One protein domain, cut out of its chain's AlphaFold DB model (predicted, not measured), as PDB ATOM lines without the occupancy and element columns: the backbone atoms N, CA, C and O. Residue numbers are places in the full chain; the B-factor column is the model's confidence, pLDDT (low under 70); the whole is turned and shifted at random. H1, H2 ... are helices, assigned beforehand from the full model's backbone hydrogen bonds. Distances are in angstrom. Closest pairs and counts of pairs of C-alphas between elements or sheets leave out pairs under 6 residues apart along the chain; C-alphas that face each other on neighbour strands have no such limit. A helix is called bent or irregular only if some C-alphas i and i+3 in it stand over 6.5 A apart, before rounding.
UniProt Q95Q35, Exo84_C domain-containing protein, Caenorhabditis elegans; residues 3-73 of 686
ATOM      1  N   SER A   3     486.996 459.714 481.686       50.53
ATOM      2  CA  SER A   3     487.674 458.427 481.935       50.53
ATOM      3  C   SER A   3     487.766 457.998 483.405       50.53
ATOM      4  O   SER A   3     488.068 456.841 483.673       50.53
ATOM      5  N   ASN A   4     487.559 458.910 484.361       52.70
ATOM      6  CA  ASN A   4     487.686 458.586 485.788       52.70
ATOM      7  C   ASN A   4     486.373 458.097 486.414       52.70
ATOM      8  O   ASN A   4     486.413 457.515 487.493       52.70
ATOM      9  N   GLU A   5     485.226 458.329 485.769       57.76
ATOM     10  CA  GLU A   5     483.924 457.916 486.312       57.76
ATOM     11  C   GLU A   5     483.589 456.462 485.958       57.76
ATOM     12  O   GLU A   5     483.015 455.764 486.788       57.76
ATOM     13  N   ASP A   6     484.053 455.957 484.808       59.14
ATOM     14  CA  ASP A   6     483.855 454.552 484.413       59.14
ATOM     15  C   ASP A   6     484.445 453.570 485.437       59.14
ATOM     16  O   ASP A   6     483.838 452.543 485.735       59.14
ATOM     17  N   GLY A   7     485.594 453.909 486.033       63.23
ATOM     18  CA  GLY A   7     486.204 453.100 487.092       63.23
ATOM     19  C   GLY A   7     485.420 453.120 488.406       63.23
ATOM     20  O   GLY A   7     485.456 452.142 489.143       63.23
ATOM     21  N   LEU A   8     484.681 454.200 488.687       65.23
ATOM     22  CA  LEU A   8     483.868 454.331 489.898       65.23
ATOM     23  C   LEU A   8     482.575 453.506 489.807       65.23
ATOM     24  O   LEU A   8     482.106 452.995 490.816       65.23
ATOM     25  N   PHE A   9     482.009 453.350 488.607       68.17
ATOM     26  CA  PHE A   9     480.825 452.510 488.389       68.17
ATOM     27  C   PHE A   9     481.148 451.007 488.308       68.17
ATOM     28  O   PHE A   9     480.238 450.190 488.412       68.17
ATOM     29  N   GLN A  10     482.419 450.640 488.106       66.67
ATOM     30  CA  GLN A  10     482.883 449.247 488.005       66.67
ATOM     31  C   GLN A  10     483.385 448.661 489.329       66.67
ATOM     32  O   GLN A  10     483.676 447.471 489.395       66.67
ATOM     33  N   THR A  11     483.523 449.472 490.378       73.99
ATOM     34  CA  THR A  11     483.892 448.970 491.704       73.99
ATOM     35  C   THR A  11     482.694 448.337 492.397       73.99
ATOM     36  O   THR A  11     481.664 448.993 492.539       73.99
ATOM     37  N   ASP A  12     482.872 447.127 492.933       68.64
ATOM     38  CA  ASP A  12     481.855 446.414 493.728       68.64
ATOM     39  C   ASP A  12     481.362 447.220 494.953       68.64
ATOM     40  O   ASP A  12     480.272 446.981 495.452       68.64
ATOM     41  N   ALA A  13     482.122 448.234 495.395       72.06
ATOM     42  CA  ALA A  13     481.779 449.147 496.495       72.06
ATOM     43  C   ALA A  13     480.978 450.404 496.069       72.06
ATOM     44  O   ALA A  13     480.895 451.380 496.822       72.06
ATOM     45  N   PHE A  14     480.438 450.450 494.847       78.37
ATOM     46  CA  PHE A  14     479.685 451.609 494.367       78.37
ATOM     47  C   PHE A  14     478.312 451.727 495.055       78.37
ATOM     48  O   PHE A  14     477.403 450.939 494.814       78.37
ATOM     49  N   SER A  15     478.131 452.774 495.867       77.88
ATOM     50  CA  SER A  15     476.851 453.127 496.498       77.88
ATOM     51  C   SER A  15     476.159 454.267 495.727       77.88
ATOM     52  O   SER A  15     476.653 455.403 495.737       77.88
ATOM     53  N   PRO A  16     474.989 454.025 495.090       77.77
ATOM     54  CA  PRO A  16     474.244 455.056 494.358       77.77
ATOM     55  C   PRO A  16     473.863 456.247 495.242       77.77
ATOM     56  O   PRO A  16     473.898 457.404 494.816       77.77
ATOM     57  N   SER A  17     473.529 455.954 496.499       78.61
ATOM     58  CA  SER A  17     473.139 456.930 497.512       78.61
ATOM     59  C   SER A  17     474.286 457.877 497.848       78.61
ATOM     60  O   SER A  17     474.078 459.089 497.936       78.61
ATOM     61  N   ASP A  18     475.503 457.348 497.994       80.99
ATOM     62  CA  ASP A  18     476.684 458.154 498.308       80.99
ATOM     63  C   ASP A  18     477.158 458.953 497.094       80.99
ATOM     64  O   ASP A  18     477.504 460.125 497.245       80.99
ATOM     65  N   TYR A  19     477.068 458.385 495.887       81.53
ATOM     66  CA  TYR A  19     477.360 459.099 494.641       81.53
ATOM     67  C   TYR A  19     476.436 460.312 494.445       81.53
ATOM     68  O   TYR A  19     476.901 461.426 494.182       81.53
ATOM     69  N   ILE A  20     475.121 460.132 494.629       81.84
ATOM     70  CA  ILE A  20     474.153 461.235 494.536       81.84
ATOM     71  C   ILE A  20     474.404 462.257 495.650       81.84
ATOM     72  O   ILE A  20     474.413 463.461 495.381       81.84
ATOM     73  N   ARG A  21     474.656 461.805 496.886       80.66
ATOM     74  CA  ARG A  21     474.940 462.696 498.020       80.66
ATOM     75  C   ARG A  21     476.182 463.545 497.762       80.66
ATOM     76  O   ARG A  21     476.146 464.745 498.018       80.66
ATOM     77  N   ASP A  22     477.249 462.961 497.224       81.97
ATOM     78  CA  ASP A  22     478.483 463.679 496.901       81.97
ATOM     79  C   ASP A  22     478.274 464.703 495.775       81.97
ATOM     80  O   ASP A  22     478.673 465.862 495.903       81.97
ATOM     81  N   ARG A  23     477.521 464.343 494.726       78.51
ATOM     82  CA  ARG A  23     477.141 465.272 493.646       78.51
ATOM     83  C   ARG A  23     476.232 466.412 494.115       78.51
ATOM     84  O   ARG A  23     476.264 467.496 493.517       78.51
ATOM     85  N   LEU A  24     475.437 466.201 495.162       79.77
ATOM     86  CA  LEU A  24     474.553 467.210 495.754       79.77
ATOM     87  C   LEU A  24     475.216 468.056 496.856       79.77
ATOM     88  O   LEU A  24     474.632 469.061 497.265       79.77
ATOM     89  N   LYS A  25     476.449 467.749 497.291       77.26
ATOM     90  CA  LYS A  25     477.184 468.611 498.234       77.26
ATOM     91  C   LYS A  25     477.366 470.021 497.653       77.26
ATOM     92  O   LYS A  25     477.820 470.197 496.522       77.26
ATOM     93  N   GLY A  26     477.012 471.036 498.444       74.18
ATOM     94  CA  GLY A  26     477.200 472.453 498.107       74.18
ATOM     95  C   GLY A  26     476.179 473.046 497.127       74.18
ATOM     96  O   GLY A  26     476.386 474.157 496.638       74.18
ATOM     97  N   VAL A  27     475.091 472.336 496.816       78.18
ATOM     98  CA  VAL A  27     474.004 472.885 495.992       78.18
ATOM     99  C   VAL A  27     473.161 473.842 496.830       78.18
ATOM    100  O   VAL A  27     472.804 473.538 497.964       78.18
ATOM    101  N   LYS A  28     472.858 475.022 496.280       74.61
ATOM    102  CA  LYS A  28     471.966 475.981 496.934       74.61
ATOM    103  C   LYS A  28     470.559 475.391 497.031       74.61
ATOM    104  O   LYS A  28     470.065 474.820 496.060       74.61
ATOM    105  N   ILE A  29     469.912 475.597 498.178       70.27
ATOM    106  CA  ILE A  29     468.503 475.253 498.401       70.27
ATOM    107  C   ILE A  29     467.676 475.884 497.268       70.27
ATOM    108  O   ILE A  29     467.682 477.103 497.102       70.27
ATOM    109  N   GLY A  30     467.031 475.045 496.452       73.10
ATOM    110  CA  GLY A  30     466.270 475.444 495.257       73.10
ATOM    111  C   GLY A  30     466.875 475.016 493.908       73.10
ATOM    112  O   GLY A  30     466.121 474.803 492.960       73.10
ATOM    113  N   ASP A  31     468.192 474.794 493.814       79.89
ATOM    114  CA  ASP A  31     468.866 474.364 492.569       79.89
ATOM    115  C   ASP A  31     469.006 472.831 492.437       79.89
ATOM    116  O   ASP A  31     469.430 472.315 491.397       79.89
ATOM    117  N   GLU A  32     468.625 472.077 493.471       77.63
ATOM    118  CA  GLU A  32     468.753 470.613 493.551       77.63
ATOM    119  C   GLU A  32     468.053 469.899 492.393       77.63
ATOM    120  O   GLU A  32     468.642 469.039 491.739       77.63
ATOM    121  N   THR A  33     466.827 470.310 492.053       80.35
ATOM    122  CA  THR A  33     466.070 469.704 490.945       80.35
ATOM    123  C   THR A  33     466.713 469.956 489.585       80.35
ATOM    124  O   THR A  33     466.627 469.103 488.697       80.35
ATOM    125  N   ARG A  34     467.378 471.104 489.398       82.72
ATOM    126  CA  ARG A  34     468.111 471.414 488.167       82.72
ATOM    127  C   ARG A  34     469.365 470.552 488.060       82.72
ATOM    128  O   ARG A  34     469.628 470.008 486.988       82.72
ATOM    129  N   LYS A  35     470.103 470.381 489.163       80.93
ATOM    130  CA  LYS A  35     471.307 469.541 489.190       80.93
ATOM    131  C   LYS A  35     470.978 468.056 489.046       80.93
ATOM    132  O   LYS A  35     471.647 467.377 488.279       80.93
ATOM    133  N   LEU A  36     469.905 467.570 489.674       82.15
ATOM    134  CA  LEU A  36     469.403 466.203 489.484       82.15
ATOM    135  C   LEU A  36     468.940 465.948 488.046       82.15
ATOM    136  O   LEU A  36     469.218 464.886 487.498       82.15
ATOM    137  N   ARG A  37     468.283 466.920 487.395       84.88
ATOM    138  CA  ARG A  37     467.934 466.808 485.967       84.88
ATOM    139  C   ARG A  37     469.169 466.761 485.072       84.88
ATOM    140  O   ARG A  37     469.198 465.948 484.151       84.88
ATOM    141  N   HIS A  38     470.182 467.578 485.354       85.13
ATOM    142  CA  HIS A  38     471.457 467.513 484.638       85.13
ATOM    143  C   HIS A  38     472.135 466.152 484.835       85.13
ATOM    144  O   HIS A  38     472.488 465.508 483.856       85.13
ATOM    145  N   LEU A  39     472.232 465.677 486.081       83.71
ATOM    146  CA  LEU A  39     472.831 464.385 486.418       83.71
ATOM    147  C   LEU A  39     472.079 463.218 485.762       83.71
ATOM    148  O   LEU A  39     472.700 462.302 485.242       83.71
ATOM    149  N   ARG A  40     470.741 463.265 485.720       86.73
ATOM    150  CA  ARG A  40     469.922 462.271 485.010       86.73
ATOM    151  C   ARG A  40     470.166 462.298 483.502       86.73
ATOM    152  O   ARG A  40     470.212 461.241 482.885       86.73
ATOM    153  N   SER A  41     470.314 463.481 482.907       86.28
ATOM    154  CA  SER A  41     470.638 463.614 481.482       86.28
ATOM    155  C   SER A  41     472.041 463.091 481.170       86.28
ATOM    156  O   SER A  41     472.237 462.436 480.152       86.28
ATOM    157  N   GLU A  42     473.004 463.358 482.049       84.44
ATOM    158  CA  GLU A  42     474.389 462.899 481.941       84.44
ATOM    159  C   GLU A  42     474.495 461.379 482.117       84.44
ATOM    160  O   GLU A  42     475.059 460.707 481.258       84.44
ATOM    161  N   MET A  43     473.852 460.812 483.144       82.62
ATOM    162  CA  MET A  43     473.738 459.359 483.317       82.62
ATOM    163  C   MET A  43     472.979 458.700 482.162       82.62
ATOM    164  O   MET A  43     473.344 457.609 481.736       82.62
ATOM    165  N   GLY A  44     471.952 459.354 481.615       84.93
ATOM    166  CA  GLY A  44     471.254 458.884 480.418       84.93
ATOM    167  C   GLY A  44     472.176 458.815 479.197       84.93
ATOM    168  O   GLY A  44     472.154 457.823 478.470       84.93
ATOM    169  N   ALA A  45     473.029 459.826 479.005       85.87
ATOM    170  CA  ALA A  45     474.021 459.849 477.934       85.87
ATOM    171  C   ALA A  45     475.125 458.796 478.139       85.87
ATOM    172  O   ALA A  45     475.476 458.103 477.185       85.87
ATOM    173  N   LEU A  46     475.623 458.624 479.369       84.26
ATOM    174  CA  LEU A  46     476.599 457.585 479.721       84.26
ATOM    175  C   LEU A  46     476.022 456.179 479.539       84.26
ATOM    176  O   LEU A  46     476.678 455.326 478.954       84.26
ATOM    177  N   ASN A  47     474.779 455.941 479.967       84.86
ATOM    178  CA  ASN A  47     474.104 454.662 479.762       84.86
ATOM    179  C   ASN A  47     473.918 454.370 478.268       84.86
ATOM    180  O   ASN A  47     474.237 453.278 477.818       84.86
ATOM    181  N   HIS A  48     473.485 455.353 477.472       85.67
ATOM    182  CA  HIS A  48     473.363 455.171 476.025       85.67
ATOM    183  C   HIS A  48     474.727 454.920 475.360       85.67
ATOM    184  O   HIS A  48     474.838 454.064 474.484       85.67
ATOM    185  N   ALA A  49     475.784 455.625 475.773       84.30
ATOM    186  CA  ALA A  49     477.138 455.401 475.268       84.30
ATOM    187  C   ALA A  49     477.685 454.022 475.673       84.30
ATOM    188  O   ALA A  49     478.293 453.338 474.851       84.30
ATOM    189  N   SER A  50     477.433 453.585 476.909       82.06
ATOM    190  CA  SER A  50     477.824 452.270 477.424       82.06
ATOM    191  C   SER A  50     477.062 451.146 476.726       82.06
ATOM    192  O   SER A  50     477.685 450.201 476.254       82.06
ATOM    193  N   GLN A  51     475.744 451.279 476.542       83.54
ATOM    194  CA  GLN A  51     474.937 450.325 475.778       83.54
ATOM    195  C   GLN A  51     475.403 450.224 474.328       83.54
ATOM    196  O   GLN A  51     475.537 449.117 473.814       83.54
ATOM    197  N   GLU A  52     475.707 451.347 473.677       85.39
ATOM    198  CA  GLU A  52     476.220 451.339 472.307       85.39
ATOM    199  C   GLU A  52     477.628 450.729 472.243       85.39
ATOM    200  O   GLU A  52     477.936 449.975 471.326       85.39
ATOM    201  N   THR A  53     478.477 450.974 473.246       82.94
ATOM    202  CA  THR A  53     479.820 450.373 473.343       82.94
ATOM    203  C   THR A  53     479.749 448.874 473.621       82.94
ATOM    204  O   THR A  53     480.471 448.106 472.990       82.94
ATOM    205  N   LEU A  54     478.858 448.435 474.513       83.40
ATOM    206  CA  LEU A  54     478.606 447.028 474.810       83.40
ATOM    207  C   LEU A  54     478.047 446.330 473.575       83.40
ATOM    208  O   LEU A  54     478.559 445.290 473.186       83.40
ATOM    209  N   LYS A  55     477.061 446.933 472.907       85.85
ATOM    210  CA  LYS A  55     476.508 446.434 471.651       85.85
ATOM    211  C   LYS A  55     477.600 446.339 470.592       85.85
ATOM    212  O   LYS A  55     477.756 445.280 470.007       85.85
ATOM    213  N   ASN A  56     478.415 447.373 470.399       85.83
ATOM    214  CA  ASN A  56     479.515 447.350 469.436       85.83
ATOM    215  C   ASN A  56     480.588 446.312 469.789       85.83
ATOM    216  O   ASN A  56     481.073 445.632 468.892       85.83
ATOM    217  N   ASN A  57     480.933 446.136 471.067       82.65
ATOM    218  CA  ASN A  57     481.869 445.100 471.512       82.65
ATOM    219  C   ASN A  57     481.291 443.697 471.338       82.65
ATOM    220  O   ASN A  57     481.987 442.814 470.842       82.65
ATOM    221  N   VAL A  58     480.020 443.494 471.689       82.20
ATOM    222  CA  VAL A  58     479.317 442.230 471.469       82.20
ATOM    223  C   VAL A  58     479.252 441.952 469.977       82.20
ATOM    224  O   VAL A  58     479.700 440.891 469.593       82.20
ATOM    225  N   PHE A  59     478.825 442.887 469.124       81.83
ATOM    226  CA  PHE A  59     478.788 442.712 467.665       81.83
ATOM    227  C   PHE A  59     480.171 442.452 467.062       81.83
ATOM    228  O   PHE A  59     480.314 441.569 466.217       81.83
ATOM    229  N   ARG A  60     481.200 443.184 467.504       83.09
ATOM    230  CA  ARG A  60     482.577 443.025 467.017       83.09
ATOM    231  C   ARG A  60     483.159 441.667 467.391       83.09
ATOM    232  O   ARG A  60     483.861 441.066 466.581       83.09
ATOM    233  N   ASN A  61     482.848 441.183 468.590       83.39
ATOM    234  CA  ASN A  61     483.334 439.902 469.085       83.39
ATOM    235  C   ASN A  61     482.349 438.758 468.814       83.39
ATOM    236  O   ASN A  61     482.720 437.612 469.013       83.39
ATOM    237  N   TYR A  62     481.127 439.021 468.334       84.67
ATOM    238  CA  TYR A  62     480.073 438.013 468.156       84.67
ATOM    239  C   TYR A  62     480.536 436.911 467.215       84.67
ATOM    240  O   TYR A  62     480.386 435.731 467.511       84.67
ATOM    241  N   GLN A  63     481.176 437.310 466.114       83.79
ATOM    242  CA  GLN A  63     481.754 436.376 465.160       83.79
ATOM    243  C   GLN A  63     482.869 435.544 465.803       83.79
ATOM    244  O   GLN A  63     482.880 434.334 465.640       83.79
ATOM    245  N   GLN A  64     483.740 436.163 466.607       85.79
ATOM    246  CA  GLN A  64     484.799 435.446 467.325       85.79
ATOM    247  C   GLN A  64     484.235 434.500 468.389       85.79
ATOM    248  O   GLN A  64     484.729 433.390 468.518       85.79
ATOM    249  N   PHE A  65     483.184 434.887 469.118       86.28
ATOM    250  CA  PHE A  65     482.502 434.015 470.076       86.28
ATOM    251  C   PHE A  65     481.813 432.845 469.377       86.28
ATOM    252  O   PHE A  65     481.881 431.725 469.876       86.28
ATOM    253  N   ILE A  66     481.180 433.076 468.221       85.89
ATOM    254  CA  ILE A  66     480.585 432.013 467.405       85.89
ATOM    255  C   ILE A  66     481.664 431.078 466.873       85.89
ATOM    256  O   ILE A  66     481.496 429.865 466.958       85.89
ATOM    257  N   ASP A  67     482.745 431.618 466.323       87.53
ATOM    258  CA  ASP A  67     483.812 430.820 465.729       87.53
ATOM    259  C   ASP A  67     484.563 430.039 466.811       87.53
ATOM    260  O   ASP A  67     484.730 428.834 466.658       87.53
ATOM    261  N   ALA A  68     484.858 430.657 467.960       86.62
ATOM    262  CA  ALA A  68     485.400 429.969 469.129       86.62
ATOM    263  C   ALA A  68     484.436 428.896 469.655       86.62
ATOM    264  O   ALA A  68     484.868 427.792 469.958       86.62
ATOM    265  N   SER A  69     483.127 429.164 469.716       87.80
ATOM    266  CA  SER A  69     482.139 428.159 470.140       87.80
ATOM    267  C   SER A  69     482.065 426.989 469.157       87.80
ATOM    268  O   SER A  69     481.993 425.839 469.576       87.80
ATOM    269  N   LYS A  70     482.124 427.254 467.844       91.35
ATOM    270  CA  LYS A  70     482.165 426.214 466.805       91.35
ATOM    271  C   LYS A  70     483.453 425.404 466.864       91.35
ATOM    272  O   LYS A  70     483.395 424.190 466.698       91.35
ATOM    273  N   GLU A  71     484.586 426.059 467.089       89.72
ATOM    274  CA  GLU A  71     485.893 425.417 467.215       89.72
ATOM    275  C   GLU A  71     485.956 424.559 468.482       89.72
ATOM    276  O   GLU A  71     486.376 423.411 468.400       89.72
ATOM    277  N   ILE A  72     485.418 425.044 469.610       87.79
ATOM    278  CA  ILE A  72     485.243 424.259 470.842       87.79
ATOM    279  C   ILE A  72     484.340 423.051 470.579       87.79
ATOM    280  O   ILE A  72     484.737 421.937 470.891       87.79
ATOM    281  N   SER A  73     483.179 423.218 469.934       89.66
ATOM    282  CA  SER A  73     482.300 422.085 469.602       89.66
ATOM    283  C   SER A  73     482.927 421.095 468.607       89.66
ATOM    284  O   SER A  73     482.631 419.899 468.656       89.66
TER     285      SER A  73
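AT A GLANCE: This is residues 3 to 73 of the 686 residues of the protein "Exo84_C domain-containing protein" of Caenorhabditis elegans (UniProt Q95Q35). One long, bent helix, H3, makes the length of a hook-shaped model; the stretch before it, with the short helices H1 and H2, folds back loosely under the first arm, H3a, and residues 51 to 73 of H3 stick out free at the other end. The printed part has 71 residues with three named helices, in the order H1, H2, H3, and no named strand; the class is all helix. It is extended, with a radius of gyration of the C-alphas of 18.4 A, and a rod in outline, spanning 61 by 23 by 17 A.

HOW THE PARTS SIT: H3, residues 32 to 73, was assigned as one helix by its hydrogen bonds but is bent: C-alphas 60 and 63 are 7.0 A apart. Its arms H3a, residues 32 to 60, and H3b, residues 63 to 73, stand at a steep tilt of 51 degrees. H2, residues 16 to 24, is close to H3a but not clearly touching; their closest C-alphas, those of Leu 24 and Glu 32, are 7.1 A apart. The two run opposite ways at a steep tilt of 50 degrees. H1, residues 6 to 9, is apart from H2, H3a and H3b, and H2 is apart from H3b. Every O i to N i+4 pair is within hydrogen-bond range in H2, H3a and H3b; H1 is too short for such a pair.

IN THESE COORDINATES: H3a is 40.7 A long and begins at C-alpha 32 (468.753, 470.613, 493.551). H3b is 15.0 A long and ends at C-alpha 73 (482.300, 422.085, 469.602). H2 measures 12.2 A, and H1 begins at C-alpha 6 (483.855, 454.552, 484.413) and measures 5.4 A.

THE WHOLE: The C-alphas farthest apart, those of Ile 29 and Ser 73, are 62.0 A apart. The printed part has no cut, and both links, H1 to H2 and H2 to H3, are short. Mean pLDDT of the printed part is 79.7; residues 3 to 10 and residue 12 are under 70.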